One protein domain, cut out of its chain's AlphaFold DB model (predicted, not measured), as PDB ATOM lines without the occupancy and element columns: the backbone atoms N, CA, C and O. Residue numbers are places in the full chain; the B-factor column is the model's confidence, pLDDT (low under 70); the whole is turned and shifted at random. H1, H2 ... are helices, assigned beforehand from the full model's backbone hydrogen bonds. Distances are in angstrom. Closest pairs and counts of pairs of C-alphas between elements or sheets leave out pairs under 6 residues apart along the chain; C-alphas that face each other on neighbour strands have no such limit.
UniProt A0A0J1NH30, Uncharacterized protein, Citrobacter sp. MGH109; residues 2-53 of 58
ATOM      1  N   GLU A   2     150.144 186.127 152.161       55.06
ATOM      2  CA  GLU A   2     149.423 185.225 151.220       55.06
ATOM      3  C   GLU A   2     148.943 185.886 149.916       55.06
ATOM      4  O   GLU A   2     148.940 185.253 148.861       55.06
ATOM      5  N   LYS A   3     148.544 187.165 149.973       57.56
ATOM      6  CA  LYS A   3     148.077 187.912 148.795       57.56
ATOM      7  C   LYS A   3     149.146 188.021 147.698       57.56
ATOM      8  O   LYS A   3     148.781 188.044 146.528       57.56
ATOM      9  N   ASP A   4     150.424 188.023 148.076       73.19
ATOM     10  CA  ASP A   4     151.537 188.161 147.133       73.19
ATOM     11  C   ASP A   4     151.899 186.821 146.491       73.19
ATOM     12  O   ASP A   4     152.125 186.756 145.287       73.19
ATOM     13  N   LEU A   5     151.865 185.725 147.257       75.19
ATOM     14  CA  LEU A   5     152.178 184.391 146.735       75.19
ATOM     15  C   LEU A   5     151.139 183.908 145.723       75.19
ATOM     16  O   LEU A   5     151.504 183.369 144.682       75.19
ATOM     17  N   LYS A   6     149.846 184.142 145.982       79.81
ATOM     18  CA  LYS A   6     148.798 183.756 145.030       79.81
ATOM     19  C   LYS A   6     148.929 184.513 143.705       79.81
ATOM     20  O   LYS A   6     148.887 183.892 142.647       79.81
ATOM     21  N   ALA A   7     149.133 185.828 143.771       84.00
ATOM     22  CA  ALA A   7     149.327 186.660 142.586       84.00
ATOM     23  C   ALA A   7     150.589 186.253 141.807       84.00
ATOM     24  O   ALA A   7     150.564 186.187 140.580       84.00
ATOM     25  N   LEU A   8     151.669 185.909 142.513       83.88
ATOM     26  CA  LEU A   8     152.902 185.422 141.902       83.88
ATOM     27  C   LEU A   8     152.709 184.072 141.196       83.88
ATOM     28  O   LEU A   8     153.206 183.892 140.089       83.88
ATOM     29  N   ARG A   9     151.957 183.136 141.790       85.06
ATOM     30  CA  ARG A   9     151.652 181.833 141.167       85.06
ATOM     31  C   ARG A   9     150.850 181.990 139.876       85.06
ATOM     32  O   ARG A   9     151.144 181.311 138.895       85.06
ATOM     33  N   GLU A  10     149.867 182.891 139.878       84.00
ATOM     34  CA  GLU A  10     149.078 183.231 138.688       84.00
ATOM     35  C   GLU A  10     149.950 183.900 137.613       84.00
ATOM     36  O   GLU A  10     149.872 183.522 136.447       84.00
ATOM     37  N   TYR A  11     150.829 184.832 138.000       87.75
ATOM     38  CA  TYR A  11     151.762 185.504 137.089       87.75
ATOM     39  C   TYR A  11     152.771 184.542 136.444       87.75
ATOM     40  O   TYR A  11     153.010 184.605 135.242       87.75
ATOM     41  N   LEU A  12     153.334 183.623 137.232       87.00
ATOM     42  CA  LEU A  12     154.283 182.607 136.767       87.00
ATOM     43  C   LEU A  12     153.607 181.445 136.017       87.00
ATOM     44  O   LEU A  12     154.301 180.531 135.575       87.00
ATOM     45  N   LEU A  13     152.273 181.465 135.879       88.06
ATOM     46  CA  LEU A  13     151.473 180.424 135.222       88.06
ATOM     47  C   LEU A  13     151.753 179.020 135.781       88.06
ATOM     48  O   LEU A  13     151.774 178.028 135.046       88.06
ATOM     49  N   LEU A  14     151.988 178.931 137.094       85.81
ATOM     50  CA  LEU A  14     152.325 177.663 137.730       85.81
ATOM     51  C   LEU A  14     151.121 176.708 137.699       85.81
ATOM     52  O   LEU A  14     149.980 177.141 137.891       85.81
ATOM     53  N   PRO A  15     151.347 175.394 137.506       86.19
ATOM     54  CA  PRO A  15     150.283 174.408 137.592       86.19
ATOM     55  C   PRO A  15     149.534 174.495 138.933       86.19
ATOM     56  O   PRO A  15     150.158 174.735 139.970       86.19
ATOM     57  N   PRO A  16     148.220 174.204 138.973       82.50
ATOM     58  CA  PRO A  16     147.467 174.161 140.229       82.50
ATOM     59  C   PRO A  16     148.052 173.176 141.251       82.50
ATOM     60  O   PRO A  16     147.902 173.368 142.452       82.50
ATOM     61  N   CYS A  17     148.735 172.133 140.769       85.00
ATOM     62  CA  CYS A  17     149.431 171.130 141.572       85.00
ATOM     63  C   CYS A  17     150.898 171.470 141.876       85.00
ATOM     64  O   CYS A  17     151.600 170.629 142.434       85.00
ATOM     65  N   TYR A  18     151.384 172.659 141.506       83.00
ATOM     66  CA  TYR A  18     152.742 173.070 141.836       83.00
ATOM     67  C   TYR A  18     152.892 173.134 143.362       83.00
ATOM     68  O   TYR A  18     152.079 173.790 144.025       83.00
ATOM     69  N   PRO A  19     153.878 172.441 143.943       83.38
ATOM     70  CA  PRO A  19     153.978 172.334 145.387       83.38
ATOM     71  C   PRO A  19     154.276 173.706 146.008       83.38
ATOM     72  O   PRO A  19     155.042 174.499 145.468       83.38
ATOM     73  N   GLU A  20     153.634 174.006 147.139       81.12
ATOM     74  CA  GLU A  20     153.908 175.232 147.916       81.12
ATOM     75  C   GLU A  20     155.298 175.193 148.567       81.12
ATOM     76  O   GLU A  20     155.883 176.231 148.867       81.12
ATOM     77  N   ILE A  21     155.824 173.987 148.790       79.44
ATOM     78  CA  ILE A  21     157.104 173.737 149.443       79.44
ATOM     79  C   ILE A  21     157.985 172.972 148.463       79.44
ATOM     80  O   ILE A  21     157.558 171.993 147.858       79.44
ATOM     81  N   ASN A  22     159.227 173.417 148.304       81.50
ATOM     82  CA  ASN A  22     160.231 172.639 147.599       81.50
ATOM     83  C   ASN A  22     160.905 171.705 148.610       81.50
ATOM     84  O   ASN A  22     161.733 172.154 149.398       81.50
ATOM     85  N   ASP A  23     160.543 170.422 148.586       80.12
ATOM     86  CA  ASP A  23     161.044 169.424 149.540       80.12
ATOM     87  C   ASP A  23     162.570 169.255 149.479       80.12
ATOM     88  O   ASP A  23     163.207 169.027 150.507       80.12
ATOM     89  N   CYS A  24     163.183 169.431 148.303       74.81
ATOM     90  CA  CYS A  24     164.638 169.395 148.162       74.81
ATOM     91  C   CYS A  24     165.291 170.578 148.885       74.81
ATOM     92  O   CYS A  24     166.242 170.383 149.639       74.81
ATOM     93  N   LEU A  25     164.755 171.790 148.709       75.12
ATOM     94  CA  LEU A  25     165.243 172.978 149.419       75.12
ATOM     95  C   LEU A  25     164.960 172.900 150.921       75.12
ATOM     96  O   LEU A  25     165.821 173.254 151.716       75.12
ATOM     97  N   ALA A  26     163.787 172.408 151.323       79.38
ATOM     98  CA  ALA A  26     163.445 172.232 152.731       79.38
ATOM     99  C   ALA A  26     164.390 171.234 153.417       79.38
ATOM    100  O   ALA A  26     164.864 171.508 154.514       79.38
ATOM    101  N   SER A  27     164.723 170.123 152.749       79.56
ATOM    102  CA  SER A  27     165.712 169.160 153.240       79.56
ATOM    103  C   SER A  27     167.118 169.758 153.317       79.56
ATOM    104  O   SER A  27     167.836 169.472 154.268       79.56
ATOM    105  N   LEU A  28     167.511 170.589 152.345       73.06
ATOM    106  CA  LEU A  28     168.812 171.267 152.338       73.06
ATOM    107  C   LEU A  28     168.927 172.292 153.471       73.06
ATOM    108  O   LEU A  28     169.961 172.354 154.112       73.06
ATOM    109  N   LEU A  29     167.864 173.040 153.771       71.38
ATOM    110  CA  LEU A  29     167.839 174.026 154.863       71.38
ATOM    111  C   LEU A  29     167.814 173.401 156.266       71.38
ATOM    112  O   LEU A  29     168.022 174.104 157.254       71.38
ATOM    113  N   MET A  30     167.510 172.106 156.376       76.81
ATOM    114  CA  MET A  30     167.634 171.363 157.635       76.81
ATOM    115  C   MET A  30     169.084 170.966 157.938       76.81
ATOM    116  O   MET A  30     169.401 170.650 159.085       76.81
ATOM    117  N   GLU A  31     169.948 170.976 156.927       75.50
ATOM    118  CA  GLU A  31     171.391 170.853 157.071       75.50
ATOM    119  C   GLU A  31     171.984 172.269 157.223       75.50
ATOM    120  O   GLU A  31     171.535 173.212 156.576       75.50
ATOM    121  N   ASP A  32     172.979 172.446 158.094       77.62
ATOM    122  CA  ASP A  32     173.683 173.730 158.262       77.62
ATOM    123  C   ASP A  32     174.703 173.896 157.121       77.62
ATOM    124  O   ASP A  32     175.912 173.769 157.316       77.62
ATOM    125  N   VAL A  33     174.186 174.038 155.898       77.50
ATOM    126  CA  VAL A  33     174.945 174.177 154.644       77.50
ATOM    127  C   VAL A  33     174.930 175.624 154.180       77.50
ATOM    128  O   VAL A  33     173.903 176.307 154.230       77.50
ATOM    129  N   THR A  34     176.067 176.087 153.674       83.69
ATOM    130  CA  THR A  34     176.175 177.429 153.108       83.69
ATOM    131  C   THR A  34     175.544 177.496 151.716       83.69
ATOM    132  O   THR A  34     175.325 176.488 151.040       83.69
ATOM    133  N   ASN A  35     175.263 178.712 151.244       81.69
ATOM    134  CA  ASN A  35     174.711 178.919 149.905       81.69
ATOM    135  C   ASN A  35     175.658 178.413 148.804       81.69
ATOM    136  O   ASN A  35     175.194 177.964 147.758       81.69
ATOM    137  N   GLU A  36     176.969 178.460 149.042       82.94
ATOM    138  CA  GLU A  36     177.995 177.948 148.134       82.94
ATOM    139  C   GLU A  36     177.923 176.419 148.019       82.94
ATOM    140  O   GLU A  36     177.954 175.883 146.914       82.94
ATOM    141  N   GLU A  37     177.747 175.718 149.142       82.50
ATOM    142  CA  GLU A  37     177.591 174.260 149.165       82.50
ATOM    143  C   GLU A  37     176.274 173.828 148.503       82.50
ATOM    144  O   GLU A  37     176.224 172.820 147.792       82.50
ATOM    145  N   ILE A  38     175.200 174.606 148.682       82.00
ATOM    146  CA  ILE A  38     173.930 174.392 147.974       82.00
ATOM    147  C   ILE A  38     174.123 174.589 146.466       82.00
ATOM    148  O   ILE A  38     173.660 173.757 145.683       82.00
ATOM    149  N   ALA A  39     174.811 175.654 146.045       82.69
ATOM    150  CA  ALA A  39     175.080 175.920 144.635       82.69
ATOM    151  C   ALA A  39     175.873 174.773 143.986       82.69
ATOM    152  O   ALA A  39     175.469 174.282 142.931       82.69
ATOM    153  N   GLU A  40     176.919 174.277 144.654       84.06
ATOM    154  CA  GLU A  40     177.708 173.130 144.191       84.06
ATOM    155  C   GLU A  40     176.845 171.867 144.046       84.06
ATOM    156  O   GLU A  40     176.840 171.236 142.985       84.06
ATOM    157  N   ARG A  41     176.048 171.525 145.070       83.75
ATOM    158  CA  ARG A  41     175.147 170.355 145.039       83.75
ATOM    159  C   ARG A  41     174.110 170.437 143.919       83.75
ATOM    160  O   ARG A  41     173.738 169.411 143.354       83.75
ATOM    161  N   MET A  42     173.646 171.643 143.603       81.12
ATOM    162  CA  MET A  42     172.669 171.899 142.543       81.12
ATOM    163  C   MET A  42     173.309 172.024 141.149       81.12
ATOM    164  O   MET A  42     172.586 172.195 140.167       81.12
ATOM    165  N   GLY A  43     174.641 171.939 141.043       84.38
ATOM    166  CA  GLY A  43     175.370 172.117 139.786       84.38
ATOM    167  C   GLY A  43     175.306 173.547 139.243       84.38
ATOM    168  O   GLY A  43     175.449 173.755 138.038       84.38
ATOM    169  N   ILE A  44     175.056 174.527 140.114       85.12
ATOM    170  CA  ILE A  44     175.025 175.945 139.765       85.12
ATOM    171  C   ILE A  44     176.469 176.441 139.725       85.12
ATOM    172  O   ILE A  44     177.188 176.383 140.722       85.12
ATOM    173  N   ALA A  45     176.894 176.932 138.562       86.19
ATOM    174  CA  ALA A  45     178.209 177.542 138.417       86.19
ATOM    175  C   ALA A  45     178.307 178.778 139.333       86.19
ATOM    176  O   ALA A  45     177.366 179.563 139.360       86.19
ATOM    177  N   PRO A  46     179.399 178.985 140.085       79.50
ATOM    178  CA  PRO A  46     179.503 180.086 141.051       79.50
ATOM    179  C   PRO A  46     179.397 181.483 140.410       79.50
ATOM    180  O   PRO A  46     178.983 182.430 141.069       79.50
ATOM    181  N   ASP A  47     179.708 181.591 139.121       83.50
ATOM    182  CA  ASP A  47     179.637 182.786 138.274       83.50
ATOM    183  C   ASP A  47     178.342 182.862 137.441       83.50
ATOM    184  O   ASP A  47     178.234 183.657 136.507       83.50
ATOM    185  N   TRP A  48     177.321 182.058 137.766       81.38
ATOM    186  CA  TRP A  48     176.067 182.023 137.003       81.38
ATOM    187  C   TRP A  48     175.416 183.407 136.858       81.38
ATOM    188  O   TRP A  48     174.883 183.718 135.792       81.38
ATOM    189  N   MET A  49     175.492 184.256 137.890       77.81
ATOM    190  CA  MET A  49     174.948 185.620 137.849       77.81
ATOM    191  C   MET A  49     175.743 186.559 136.945       77.81
ATOM    192  O   MET A  49     175.150 187.470 136.375       77.81
ATOM    193  N   ASP A  50     177.043 186.331 136.763       82.56
ATOM    194  CA  ASP A  50     177.884 187.171 135.903       82.56
ATOM    195  C   ASP A  50     177.518 186.995 134.422       82.56
ATOM    196  O   ASP A  50     177.745 187.882 133.599       82.56
ATOM    197  N   SER A  51     176.901 185.857 134.084       75.75
ATOM    198  CA  SER A  51     176.365 185.577 132.750       75.75
ATOM    199  C   SER A  51     174.982 186.188 132.493       75.75
ATOM    200  O   SER A  51     174.517 186.192 131.350       75.75
ATOM    201  N   ILE A  52     174.316 186.710 133.531       81.44
ATOM    202  CA  ILE A  52     173.005 187.339 133.384       81.44
ATOM    203  C   ILE A  52     173.205 188.755 132.864       81.44
ATOM    204  O   ILE A  52     173.687 189.645 133.564       81.44
ATOM    205  N   ASP A  53     172.765 188.979 131.630       79.19
ATOM    206  CA  ASP A  53     172.615 190.321 131.091       79.19
ATOM    207  C   ASP A  53     171.517 191.053 131.876       79.19
ATOM    208  O   ASP A  53     170.322 190.905 131.616       79.19
TER     209      ASP A  53
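This is residues 2 to 53 of the 58 residues of an uncharacterized protein of Citrobacter sp. MGH109 (UniProt A0A0J1NH30). Picture an open C made of one chain, with short helices strung along it and an empty middle: H1 makes one end of the C, H2 and H3 follow round the bend, and H4 lies at the other end. The turn of the C between H2 and H3 is where two helices come nearest to each other, and the long link from H1 to H2 makes much of its other side. Look for 52 printed residues with four named helices, in the order H1, H2, H3, H4, and no named strand; the class is all helix. The whole is only just loose, close to extended, with a radius of gyration of the C-alphas of 14.5 A, and its C-alphas span 33 by 31 by 18 A.

Find C-alpha 2 at (149.423, 185.225, 151.220); from there H1 runs through residues 2 to 11, 14.3 A from first to last C-alpha. Go on to C-alpha 23 at (161.044, 169.424, 149.540), where H2 begins; it holds residues 23 to 29 and measures 9.8 A. H3 takes residues 35 to 41 and measures 9.9 A. H4 is short, residues 48 to 51, and you reach its end at C-alpha 51, (176.365, 185.577, 132.750).

Begin at H1, which touches no helix and is apart from H2, H3 and H4. Move on to H2 and H3, which are close but not clearly touching, with 1 pair of C-alphas within 8 A. That closest pair is Leu 28 and Ile 38, whose C-alphas are 7.4 A apart. The lines of H2 and H3 stand at a steep tilt of 48 degrees, and the two run opposite ways. At the far end, H4 is apart from H2 and from H3. In the backbone, each O i to N i+4 pair of H2 and H3 is within hydrogen-bond range, and 5 of 6 are in H1. H4 is too short for such a pair, but its one O i to N i+3 pair is within range.

The C-alphas of Lys 3 and Asp 47 are the two farthest apart, at 33.7 A. Follow the links: H1 to H2 is long, with 11 residues between them, H2 to H3 is tight with 5, and H3 to H4 is short with 6. Residues 10 to 17, of which 10 to 11 belong to H1, stand free, as do residues 30 to 35, of which 35 belongs to H3. The printed part, residues 2 to 53, has no cut. Its mean pLDDT is 80.2, and the model's confidence is under 70 at residues 2 to 3, in H1.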